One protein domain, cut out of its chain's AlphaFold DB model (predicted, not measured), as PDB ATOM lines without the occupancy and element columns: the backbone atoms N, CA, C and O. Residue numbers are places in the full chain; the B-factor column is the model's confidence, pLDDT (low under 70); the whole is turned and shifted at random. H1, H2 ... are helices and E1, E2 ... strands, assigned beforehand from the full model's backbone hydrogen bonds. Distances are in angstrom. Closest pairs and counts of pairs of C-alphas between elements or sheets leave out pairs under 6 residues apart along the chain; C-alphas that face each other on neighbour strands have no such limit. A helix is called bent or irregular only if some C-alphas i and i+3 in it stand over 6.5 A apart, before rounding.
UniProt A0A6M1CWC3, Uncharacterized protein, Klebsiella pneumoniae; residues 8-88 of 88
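AT A GLANCE: This is residues 8 to 88 of the 88 residues of an uncharacterized protein of Klebsiella pneumoniae (UniProt A0A6M1CWC3). One sheet of five strands forms a twisted wall, with a single long, kinked helix, H1, over one face near the E4 and E5 edge and the other face bare. The first residues of H1, 8 to 13, stick out beyond the sheet as a free arm, and residues 61 to 72 form a long loop from E3 to E4. The printed part has 81 residues, with one named helix followed by five named strands, H1 E1 E2 E3 E4 E5; the sheet's order is E1 E2 E3 E4 E5, all antiparallel, and the class is mixed, helices and strands. The whole is compact, with a radius of gyration of the C-alphas of 13.4 A and spans of 38 by 31 by 19 A.

IN THESE COORDINATES: H1 is residues 8 to 29, 27.8 A from C-alpha 8 at (247.904, 272.110, 255.618) to C-alpha 29 at (227.440, 265.002, 273.114). It has a kink of 49 degrees near residue 19 and is irregular, with C-alphas 10 and 13 at 7.1 A. E1 is residues 34 to 39, 14.7 A long, and E2 is residues 46 to 51, 17.0 A. E3 is residues 56 to 60, 13.6 A, and E4 is residues 73 to 77, 13.5 A. E5 is residues 84 to 87, 10.3 A, ending at C-alpha 87 (225.874, 270.418, 254.069).

HOW THE PARTS SIT: The five strands make a meander, each strand the antiparallel neighbour of the one before, and each successive pair is a hairpin. E1 and E2 stand at 164 degrees, with N 38 and O 48 at 2.9 A, within hydrogen-bond range. E2 and E3 stand at 165 degrees, with N 49 and O 57 at 2.8 A. E3 and E4 stand at 170 degrees, with N 58 and O 75 at 2.8 A. E4 and E5 stand at 175 degrees, with N 76 and O 84 at 2.8 A. E1 and E5 are the edge strands and are apart. The sheet is twisted, its C-alphas lying up to 4.4 A off the best plane. H1 is on the sheet at a height over the sheet of 12.4 A, over E4 and E5. It runs along the strands, at 13 degrees to E4 on the local plane. The closest C-alphas of H1 and E5 are those of Ile 21 and Ala 86, 7.0 A apart. In H1, 14 of 18 O i to N i+4 pairs are within hydrogen-bond range.

THE WHOLE: The two C-alphas farthest apart are those of Gln 9 and Ser 42, at 39.0 A. The printed part has no cut and ends at residue 88, the chain's last. The link E3 to E4, 12 residues, is long; H1 to E1 and E2 to E3 are tight. The mean pLDDT of the printed part is 95.5, and no printed residue is under 70.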
ATOM      1  N   VAL A   8     248.656 271.190 254.752       90.00
ATOM      2  CA  VAL A   8     247.904 272.110 255.618       90.00
ATOM      3  C   VAL A   8     247.254 273.258 254.846       90.00
ATOM      4  O   VAL A   8     246.071 273.501 255.044       90.00
ATOM      5  N   GLN A   9     247.954 273.895 253.900       91.06
ATOM      6  CA  GLN A   9     247.390 275.021 253.138       91.06
ATOM      7  C   GLN A   9     246.133 274.619 252.353       91.06
ATOM      8  O   GLN A   9     245.159 275.364 252.326       91.06
ATOM      9  N   LYS A  10     246.121 273.415 251.767       91.19
ATOM     10  CA  LYS A  10     244.972 272.906 251.001       91.19
ATOM     11  C   LYS A  10     243.829 272.426 251.898       91.19
ATOM     12  O   LYS A  10     242.672 272.489 251.499       91.19
ATOM     13  N   ARG A  11     244.136 271.912 253.094       91.38
ATOM     14  CA  ARG A  11     243.150 271.255 253.970       91.38
ATOM     15  C   ARG A  11     242.583 272.155 255.058       91.38
ATOM     16  O   ARG A  11     241.511 271.859 255.572       91.38
ATOM     17  N   LEU A  12     243.264 273.243 255.399       91.25
ATOM     18  CA  LEU A  12     242.827 274.148 256.456       91.25
ATOM     19  C   LEU A  12     241.403 274.698 256.231       91.25
ATOM     20  O   LEU A  12     240.633 274.676 257.190       91.25
ATOM     21  N   PRO A  13     240.980 275.095 255.011       91.69
ATOM     22  CA  PRO A  13     239.621 275.603 254.809       91.69
ATOM     23  C   PRO A  13     238.531 274.570 255.124       91.69
ATOM     24  O   PRO A  13     237.586 274.872 255.852       91.69
ATOM     25  N   VAL A  14     238.678 273.328 254.641       90.31
ATOM     26  CA  VAL A  14     237.700 272.264 254.933       90.31
ATOM     27  C   VAL A  14     237.715 271.889 256.415       90.31
ATOM     28  O   VAL A  14     236.662 271.635 256.990       90.31
ATOM     29  N   MET A  15     238.881 271.942 257.063       90.69
ATOM     30  CA  MET A  15     238.995 271.717 258.502       90.69
ATOM     31  C   MET A  15     238.222 272.745 259.311       90.69
ATOM     32  O   MET A  15     237.473 272.348 260.195       90.69
ATOM     33  N   ILE A  16     238.370 274.031 258.989       92.25
ATOM     34  CA  ILE A  16     237.638 275.116 259.651       92.25
ATOM     35  C   ILE A  16     236.128 274.944 259.437       92.25
ATOM     36  O   ILE A  16     235.362 275.048 260.393       92.25
ATOM     37  N   LYS A  17     235.695 274.608 258.212       90.94
ATOM     38  CA  LYS A  17     234.279 274.332 257.920       90.94
ATOM     39  C   LYS A  17     233.757 273.174 258.775       90.94
ATOM     40  O   LYS A  17     232.771 273.347 259.485       90.94
ATOM     41  N   SER A  18     234.419 272.016 258.760       90.69
ATOM     42  CA  SER A  18     234.001 270.866 259.572       90.69
ATOM     43  C   SER A  18     234.002 271.184 261.059       90.69
ATOM     44  O   SER A  18     233.074 270.820 261.766       90.69
ATOM     45  N   ASP A  19     235.025 271.877 261.537       93.06
ATOM     46  CA  ASP A  19     235.142 272.259 262.932       93.06
ATOM     47  C   ASP A  19     233.977 273.157 263.384       93.06
ATOM     48  O   ASP A  19     233.369 272.873 264.412       93.06
ATOM     49  N   SER A  20     233.569 274.145 262.580       91.69
ATOM     50  CA  SER A  20     232.401 274.984 262.896       91.69
ATOM     51  C   SER A  20     231.079 274.209 262.992       91.69
ATOM     52  O   SER A  20     230.186 274.621 263.728       91.69
ATOM     53  N   ILE A  21     230.963 273.080 262.284       89.12
ATOM     54  CA  ILE A  21     229.763 272.232 262.286       89.12
ATOM     55  C   ILE A  21     229.811 271.242 263.456       89.12
ATOM     56  O   ILE A  21     228.850 271.111 264.210       89.12
ATOM     57  N   PHE A  22     230.929 270.532 263.612       91.31
ATOM     58  CA  PHE A  22     231.023 269.383 264.512       91.31
ATOM     59  C   PHE A  22     231.495 269.734 265.921       91.31
ATOM     60  O   PHE A  22     231.135 269.017 266.850       91.31
ATOM     61  N   ARG A  23     232.265 270.815 266.120       93.38
ATOM     62  CA  ARG A  23     232.718 271.218 267.460       93.38
ATOM     63  C   ARG A  23     231.560 271.417 268.447       93.38
ATOM     64  O   ARG A  23     231.646 270.808 269.512       93.38
ATOM     65  N   PRO A  24     230.501 272.204 268.154       92.50
ATOM     66  CA  PRO A  24     229.431 272.424 269.130       92.50
ATOM     67  C   PRO A  24     228.685 271.127 269.464       92.50
ATOM     68  O   PRO A  24     228.474 270.826 270.636       92.50
ATOM     69  N   LEU A  25     228.382 270.306 268.450       93.75
ATOM     70  CA  LEU A  25     227.733 269.006 268.647       93.75
ATOM     71  C   LEU A  25     228.600 268.076 269.503       93.75
ATOM     72  O   LEU A  25     228.117 267.475 270.456       93.75
ATOM     73  N   HIS A  26     229.899 267.990 269.215       95.00
ATOM     74  CA  HIS A  26     230.814 267.151 269.984       95.00
ATOM     75  C   HIS A  26     230.953 267.639 271.432       95.00
ATOM     76  O   HIS A  26     230.929 266.830 272.351       95.00
ATOM     77  N   GLN A  27     231.066 268.949 271.666       95.31
ATOM     78  CA  GLN A  27     231.149 269.508 273.021       95.31
ATOM     79  C   GLN A  27     229.919 269.187 273.876       95.31
ATOM     80  O   GLN A  27     230.060 268.984 275.079       95.31
ATOM     81  N   GLN A  28     228.737 269.105 273.266       94.62
ATOM     82  CA  GLN A  28     227.506 268.736 273.958       94.62
ATOM     83  C   GLN A  28     227.376 267.222 274.172       94.62
ATOM     84  O   GLN A  28     226.923 266.785 275.229       94.62
ATOM     85  N   LEU A  29     227.783 266.424 273.182       97.06
ATOM     86  CA  LEU A  29     227.440 265.002 273.114       97.06
ATOM     87  C   LEU A  29     228.558 264.049 273.547       97.06
ATOM     88  O   LEU A  29     228.281 262.873 273.761       97.06
ATOM     89  N   TRP A  30     229.807 264.510 273.699       97.19
ATOM     90  CA  TRP A  30     230.964 263.623 273.932       97.19
ATOM     91  C   TRP A  30     230.836 262.722 275.171       97.19
ATOM     92  O   TRP A  30     231.432 261.648 275.198       97.19
ATOM     93  N   ASN A  31     230.090 263.150 276.194       97.81
ATOM     94  CA  ASN A  31     229.859 262.391 277.427       97.81
ATOM     95  C   ASN A  31     228.436 261.825 277.541       97.81
ATOM     96  O   ASN A  31     228.038 261.380 278.619       97.81
ATOM     97  N   LYS A  32     227.653 261.874 276.462       98.50
ATOM     98  CA  LYS A  32     226.299 261.322 276.407       98.50
ATOM     99  C   LYS A  32     226.363 259.930 275.801       98.50
ATOM    100  O   LYS A  32     227.073 259.704 274.824       98.50
ATOM    101  N   ALA A  33     225.621 258.987 276.371       98.56
ATOM    102  CA  ALA A  33     225.563 257.647 275.802       98.56
ATOM    103  C   ALA A  33     224.803 257.698 274.471       98.56
ATOM    104  O   ALA A  33     223.757 258.338 274.389       98.56
ATOM    105  N   LEU A  34     225.304 257.009 273.446       98.38
ATOM    106  CA  LEU A  34     224.541 256.746 272.229       98.38
ATOM    107  C   LEU A  34     223.533 255.638 272.555       98.38
ATOM    108  O   LEU A  34     223.916 254.493 272.787       98.38
ATOM    109  N   THR A  35     222.255 255.993 272.631       98.69
ATOM    110  CA  THR A  35     221.169 255.118 273.103       98.69
ATOM    111  C   THR A  35     220.338 254.528 271.971       98.69
ATOM    112  O   THR A  35     219.595 253.575 272.192       98.69
ATOM    113  N   GLY A  36     220.462 255.062 270.756       98.69
ATOM    114  CA  GLY A  36     219.736 254.558 269.600       98.69
ATOM    115  C   GLY A  36     220.473 254.798 268.293       98.69
ATOM    116  O   GLY A  36     221.135 255.819 268.112       98.69
ATOM    117  N   PHE A  37     220.310 253.857 267.370       98.69
ATOM    118  CA  PHE A  37     220.787 253.945 265.997       98.69
ATOM    119  C   PHE A  37     219.753 253.306 265.070       98.69
ATOM    120  O   PHE A  37     219.241 252.225 265.370       98.69
ATOM    121  N   ARG A  38     219.438 253.961 263.951       98.44
ATOM    122  CA  ARG A  38     218.607 253.389 262.886       98.44
ATOM    123  C   ARG A  38     218.978 253.940 261.518       98.44
ATOM    124  O   ARG A  38     219.406 255.087 261.401       98.44
ATOM    125  N   TRP A  39     218.725 253.134 260.497       98.50
ATOM    126  CA  TRP A  39     218.678 253.568 259.106       98.50
ATOM    127  C   TRP A  39     217.279 254.112 258.792       98.50
ATOM    128  O   TRP A  39     216.290 253.581 259.304       98.50
ATOM    129  N   LEU A  40     217.184 255.178 257.996       97.75
ATOM    130  CA  LEU A  40     215.907 255.731 257.509       97.75
ATOM    131  C   LEU A  40     215.633 255.370 256.040       97.75
ATOM    132  O   LEU A  40     214.657 255.838 255.456       97.75
ATOM    133  N   ASP A  41     216.486 254.534 255.462       97.81
ATOM    134  CA  ASP A  41     216.414 253.986 254.114       97.81
ATOM    135  C   ASP A  41     216.950 252.542 254.101       97.81
ATOM    136  O   ASP A  41     217.536 252.077 255.081       97.81
ATOM    137  N   SER A  42     216.731 251.819 253.000       97.19
ATOM    138  CA  SER A  42     217.167 250.422 252.852       97.19
ATOM    139  C   SER A  42     218.667 250.270 252.625       97.19
ATOM    140  O   SER A  42     219.231 249.237 252.984       97.19
ATOM    141  N   ASP A  43     219.302 251.284 252.038       97.38
ATOM    142  CA  ASP A  43     220.685 251.210 251.563       97.38
ATOM    143  C   ASP A  43     221.676 251.698 252.629       97.38
ATOM    144  O   ASP A  43     222.894 251.603 252.465       97.38
ATOM    145  N   GLY A  44     221.151 252.203 253.746       97.50
ATOM    146  CA  GLY A  44     221.928 252.749 254.841       97.50
ATOM    147  C   GLY A  44     222.612 254.071 254.487       97.50
ATOM    148  O   GLY A  44     223.706 254.372 254.966       97.50
ATOM    149  N   LEU A  45     222.002 254.882 253.630       98.31
ATOM    150  CA  LEU A  45     222.518 256.203 253.280       98.31
ATOM    151  C   LEU A  45     222.009 257.295 254.221       98.31
ATOM    152  O   LEU A  45     222.673 258.319 254.373       98.31
ATOM    153  N   VAL A  46     220.884 257.074 254.899       98.50
ATOM    154  CA  VAL A  46     220.333 257.972 255.909       98.50
ATOM    155  C   VAL A  46     220.424 257.325 257.283       98.50
ATOM    156  O   VAL A  46     219.705 256.384 257.608       98.50
ATOM    157  N   GLN A  47     221.305 257.862 258.119       98.62
ATOM    158  CA  GLN A  47     221.542 257.389 259.482       98.62
ATOM    159  C   GLN A  47     220.912 258.324 260.493       98.62
ATOM    160  O   GLN A  47     221.060 259.536 260.371       98.62
ATOM    161  N   GLN A  48     220.304 257.770 261.539       98.62
ATOM    162  CA  GLN A  48     219.887 258.525 262.710       98.62
ATOM    163  C   GLN A  48     220.462 257.926 263.993       98.62
ATOM    164  O   GLN A  48     220.292 256.738 264.263       98.62
ATOM    165  N   THR A  49     221.073 258.776 264.813       98.56
ATOM    166  CA  THR A  49     221.579 258.455 266.153       98.56
ATOM    167  C   THR A  49     220.827 259.243 267.218       98.56
ATOM    168  O   THR A  49     220.562 260.432 267.028       98.56
ATOM    169  N   GLN A  50     220.540 258.600 268.346       98.75
ATOM    170  CA  GLN A  50     219.939 259.205 269.535       98.75
ATOM    171  C   GLN A  50     220.920 259.140 270.707       98.75
ATOM    172  O   GLN A  50     221.639 258.149 270.860       98.75
ATOM    173  N   PHE A  51     220.930 260.187 271.527       98.69
ATOM    174  CA  PHE A  51     221.786 260.304 272.704       98.69
ATOM    175  C   PHE A  51     220.962 260.313 273.994       98.69
ATOM    176  O   PHE A  51     219.773 260.627 273.999       98.69
ATOM    177  N   SER A  52     221.603 259.981 275.116       98.62
ATOM    178  CA  SER A  52     220.957 259.854 276.428       98.62
ATOM    179  C   SER A  52     220.368 261.150 276.984       98.62
ATOM    180  O   SER A  52     219.589 261.096 277.927       98.62
ATOM    181  N   ASP A  53     220.755 262.309 276.449       97.88
ATOM    182  CA  ASP A  53     220.155 263.601 276.799       97.88
ATOM    183  C   ASP A  53     218.920 263.946 275.948       97.88
ATOM    184  O   ASP A  53     218.301 264.979 276.173       97.88
ATOM    185  N   GLY A  54     218.543 263.089 274.994       98.19
ATOM    186  CA  GLY A  54     217.437 263.316 274.064       98.19
ATOM    187  C   GLY A  54     217.854 263.955 272.738       98.19
ATOM    188  O   GLY A  54     217.008 264.121 271.861       98.19
ATOM    189  N   SER A  55     219.137 264.278 272.546       98.31
ATOM    190  CA  SER A  55     219.625 264.810 271.273       98.31
ATOM    191  C   SER A  55     219.515 263.778 270.149       98.31
ATOM    192  O   SER A  55     219.777 262.587 270.340       98.31
ATOM    193  N   VAL A  56     219.198 264.249 268.942       98.38
ATOM    194  CA  VAL A  56     219.089 263.427 267.732       98.38
ATOM    195  C   VAL A  56     219.961 264.014 266.630       98.38
ATOM    196  O   VAL A  56     219.874 265.202 266.337       98.38
ATOM    197  N   ILE A  57     220.767 263.178 265.976       98.06
ATOM    198  CA  ILE A  57     221.491 263.541 264.750       98.06
ATOM    199  C   ILE A  57     220.993 262.644 263.627       98.06
ATOM    200  O   ILE A  57     220.961 261.427 263.789       98.06
ATOM    201  N   THR A  58     220.616 263.238 262.496       98.50
ATOM    202  CA  THR A  58     220.320 262.533 261.248       98.50
ATOM    203  C   THR A  58     221.262 263.007 260.147       98.50
ATOM    204  O   THR A  58     221.465 264.210 259.986       98.50
ATOM    205  N   VAL A  59     221.843 262.077 259.393       98.19
ATOM    206  CA  VAL A  59     222.786 262.359 258.306       98.19
ATOM    207  C   VAL A  59     222.335 261.642 257.046       98.19
ATOM    208  O   VAL A  59     222.068 260.448 257.107       98.19
ATOM    209  N   ASN A  60     222.294 262.354 255.920       98.44
ATOM    210  CA  ASN A  60     222.144 261.768 254.592       98.44
ATOM    211  C   ASN A  60     223.493 261.813 253.857       98.44
ATOM    212  O   ASN A  60     223.992 262.887 253.510       98.44
ATOM    213  N   PHE A  61     224.075 260.641 253.623       97.69
ATOM    214  CA  PHE A  61     225.341 260.463 252.913       97.69
ATOM    215  C   PHE A  61     225.182 260.417 251.388       97.69
ATOM    216  O   PHE A  61     226.180 260.550 250.672       97.69
ATOM    217  N   ALA A  62     223.955 260.253 250.889       97.94
ATOM    218  CA  ALA A  62     223.675 260.209 249.463       97.94
ATOM    219  C   ALA A  62     223.941 261.560 248.786       97.94
ATOM    220  O   ALA A  62     223.914 262.631 249.398       97.94
ATOM    221  N   ASP A  63     224.176 261.500 247.481       97.69
ATOM    222  CA  ASP A  63     224.257 262.657 246.588       97.69
ATOM    223  C   ASP A  63     222.883 263.153 246.105       97.69
ATOM    224  O   ASP A  63     222.801 264.154 245.394       97.69
ATOM    225  N   HIS A  64     221.804 262.508 246.553       97.62
ATOM    226  CA  HIS A  64     220.418 262.891 246.313       97.62
ATOM    227  C   HIS A  64     219.616 262.921 247.623       97.62
ATOM    228  O   HIS A  64     220.068 262.467 248.678       97.62
ATOM    229  N   ALA A  65     218.423 263.512 247.578       97.88
ATOM    230  CA  ALA A  65     217.556 263.590 248.745       97.88
ATOM    231  C   ALA A  65     216.899 262.234 249.038       97.88
ATOM    232  O   ALA A  65     216.361 261.597 248.133       97.88
ATOM    233  N   ILE A  66     216.891 261.831 250.310       97.88
ATOM    234  CA  ILE A  66     216.240 260.604 250.784       97.88
ATOM    235  C   ILE A  66     215.421 260.949 252.028       97.88
ATOM    236  O   ILE A  66     215.905 261.646 252.918       97.88
ATOM    237  N   ALA A  67     214.163 260.498 252.076       93.12
ATOM    238  CA  ALA A  67     213.252 260.701 253.212       93.12
ATOM    239  C   ALA A  67     213.127 262.172 253.689       93.12
ATOM    240  O   ALA A  67     212.945 262.437 254.874       93.12
ATOM    241  N   GLY A  68     213.240 263.139 252.769       95.44
ATOM    242  CA  GLY A  68     213.166 264.574 253.076       95.44
ATOM    243  C   GLY A  68     214.478 265.210 253.559       95.44
ATOM    244  O   GLY A  68     214.516 266.422 253.761       95.44
ATOM    245  N   TYR A  69     215.563 264.440 253.693       97.44
ATOM    246  CA  TYR A  69     216.888 264.957 254.041       97.44
ATOM    247  C   TYR A  69     217.672 265.343 252.776       97.44
ATOM    248  O   TYR A  69     217.827 264.498 251.889       97.44
ATOM    249  N   PRO A  70     218.198 266.582 252.665       98.12
ATOM    250  CA  PRO A  70     218.984 267.021 251.508       98.12
ATOM    251  C   PRO A  70     220.216 266.135 251.252       98.12
ATOM    252  O   PRO A  70     220.679 265.459 252.174       98.12
ATOM    253  N   PRO A  71     220.787 266.140 250.038       98.12
ATOM    254  CA  PRO A  71     222.017 265.402 249.759       98.12
ATOM    255  C   PRO A  71     223.173 265.898 250.631       98.12
ATOM    256  O   PRO A  71     223.261 267.095 250.919       98.12
ATOM    257  N   ARG A  72     224.076 264.988 251.019       97.12
ATOM    258  CA  ARG A  72     225.308 265.290 251.776       97.12
ATOM    259  C   ARG A  72     225.038 266.197 252.981       97.12
ATOM    260  O   ARG A  72     225.725 267.200 253.172       97.12
ATOM    261  N   SER A  73     224.011 265.884 253.763       97.12
ATOM    262  CA  SER A  73     223.509 266.784 254.801       97.12
ATOM    263  C   SER A  73     223.519 266.172 256.190       97.12
ATOM    264  O   SER A  73     223.478 264.954 256.362       97.12
ATOM    265  N   LEU A  74     223.547 267.047 257.189       96.81
ATOM    266  CA  LEU A  74     223.304 266.736 258.587       96.81
ATOM    267  C   LEU A  74     222.213 267.645 259.122       96.81
ATOM    268  O   LEU A  74     222.228 268.853 258.888       96.81
ATOM    269  N   SER A  75     221.313 267.043 259.888       97.44
ATOM    270  CA  SER A  75     220.341 267.718 260.728       97.44
ATOM    271  C   SER A  75     220.502 267.203 262.152       97.44
ATOM    272  O   SER A  75     220.372 266.007 262.406       97.44
ATOM    273  N   ALA A  76     220.820 268.094 263.079       97.19
ATOM    274  CA  ALA A  76     220.891 267.789 264.495       97.19
ATOM    275  C   ALA A  76     219.836 268.593 265.248       97.19
ATOM    276  O   ALA A  76     219.701 269.803 265.055       97.19
ATOM    277  N   ILE A  77     219.118 267.904 266.127       97.38
ATOM    278  CA  ILE A  77     218.182 268.460 267.098       97.38
ATOM    279  C   ILE A  77     218.804 268.188 268.469       97.38
ATOM    280  O   ILE A  77     218.648 267.083 268.995       97.38
ATOM    281  N   PRO A  78     219.588 269.128 269.016       94.88
ATOM    282  CA  PRO A  78     220.196 268.949 270.324       94.88
ATOM    283  C   PRO A  78     219.145 269.093 271.433       94.88
ATOM    284  O   PRO A  78     218.152 269.798 271.260       94.88
ATOM    285  N   ALA A  79     219.387 268.468 272.585       94.88
ATOM    286  CA  ALA A  79     218.521 268.581 273.763       94.88
ATOM    287  C   ALA A  79     218.407 270.027 274.285       94.88
ATOM    288  O   ALA A  79     217.372 270.441 274.801       94.88
ATOM    289  N   GLU A  80     219.475 270.805 274.106       91.12
ATOM    290  CA  GLU A  80     219.560 272.223 274.446       91.12
ATOM    291  C   GLU A  80     220.152 273.003 273.269       91.12
ATOM    292  O   GLU A  80     221.144 272.578 272.676       91.12
ATOM    293  N   GLY A  81     219.584 274.168 272.954       89.38
ATOM    294  CA  GLY A  81     220.065 275.041 271.882       89.38
ATOM    295  C   GLY A  81     219.233 274.976 270.599       89.38
ATOM    296  O   GLY A  81     218.102 274.496 270.582       89.38
ATOM    297  N   LYS A  82     219.769 275.552 269.517       92.19
ATOM    298  CA  LYS A  82     219.082 275.618 268.218       92.19
ATOM    299  C   LYS A  82     219.415 274.393 267.361       92.19
ATOM    300  O   LYS A  82     220.550 273.918 267.430       92.19
ATOM    301  N   PRO A  83     218.488 273.939 266.497       94.62
ATOM    302  CA  PRO A  83     218.796 272.929 265.494       94.62
ATOM    303  C   PRO A  83     219.985 273.339 264.622       94.62
ATOM    304  O   PRO A  83     220.103 274.500 264.219       94.62
ATOM    305  N   VAL A  84     220.845 272.373 264.306       94.06
ATOM    306  CA  VAL A  84     222.000 272.560 263.424       94.06
ATOM    307  C   VAL A  84     221.722 271.835 262.120       94.06
ATOM    308  O   VAL A  84     221.556 270.620 262.111       94.06
ATOM    309  N   ASN A  85     221.700 272.575 261.014       95.31
ATOM    310  CA  ASN A  85     221.603 272.009 259.674       95.31
ATOM    311  C   ASN A  85     222.857 272.384 258.887       95.31
ATOM    312  O   ASN A  85     223.242 273.554 258.854       95.31
ATOM    313  N   ALA A  86     223.498 271.400 258.266       93.94
ATOM    314  CA  ALA A  86     224.735 271.599 257.524       93.94
ATOM    315  C   ALA A  86     224.790 270.721 256.271       93.94
ATOM    316  O   ALA A  86     224.182 269.654 256.226       93.94
ATOM    317  N   ALA A  87     225.556 271.172 255.277       90.69
ATOM    318  CA  ALA A  87     225.874 270.418 254.069       90.69
ATOM    319  C   ALA A  87     227.395 270.266 253.920       90.69
ATOM    320  O   ALA A  87     228.159 271.208 254.193       90.69
ATOM    321  N   PHE A  88     227.831 269.088 253.483       80.75
ATOM    322  CA  PHE A  88     229.239 268.707 253.400       80.75
ATOM    323  C   PHE A  88     229.770 268.791 251.978       80.75
ATOM    324  O   PHE A  88     229.275 268.050 251.098       80.75
TER     325      PHE A  88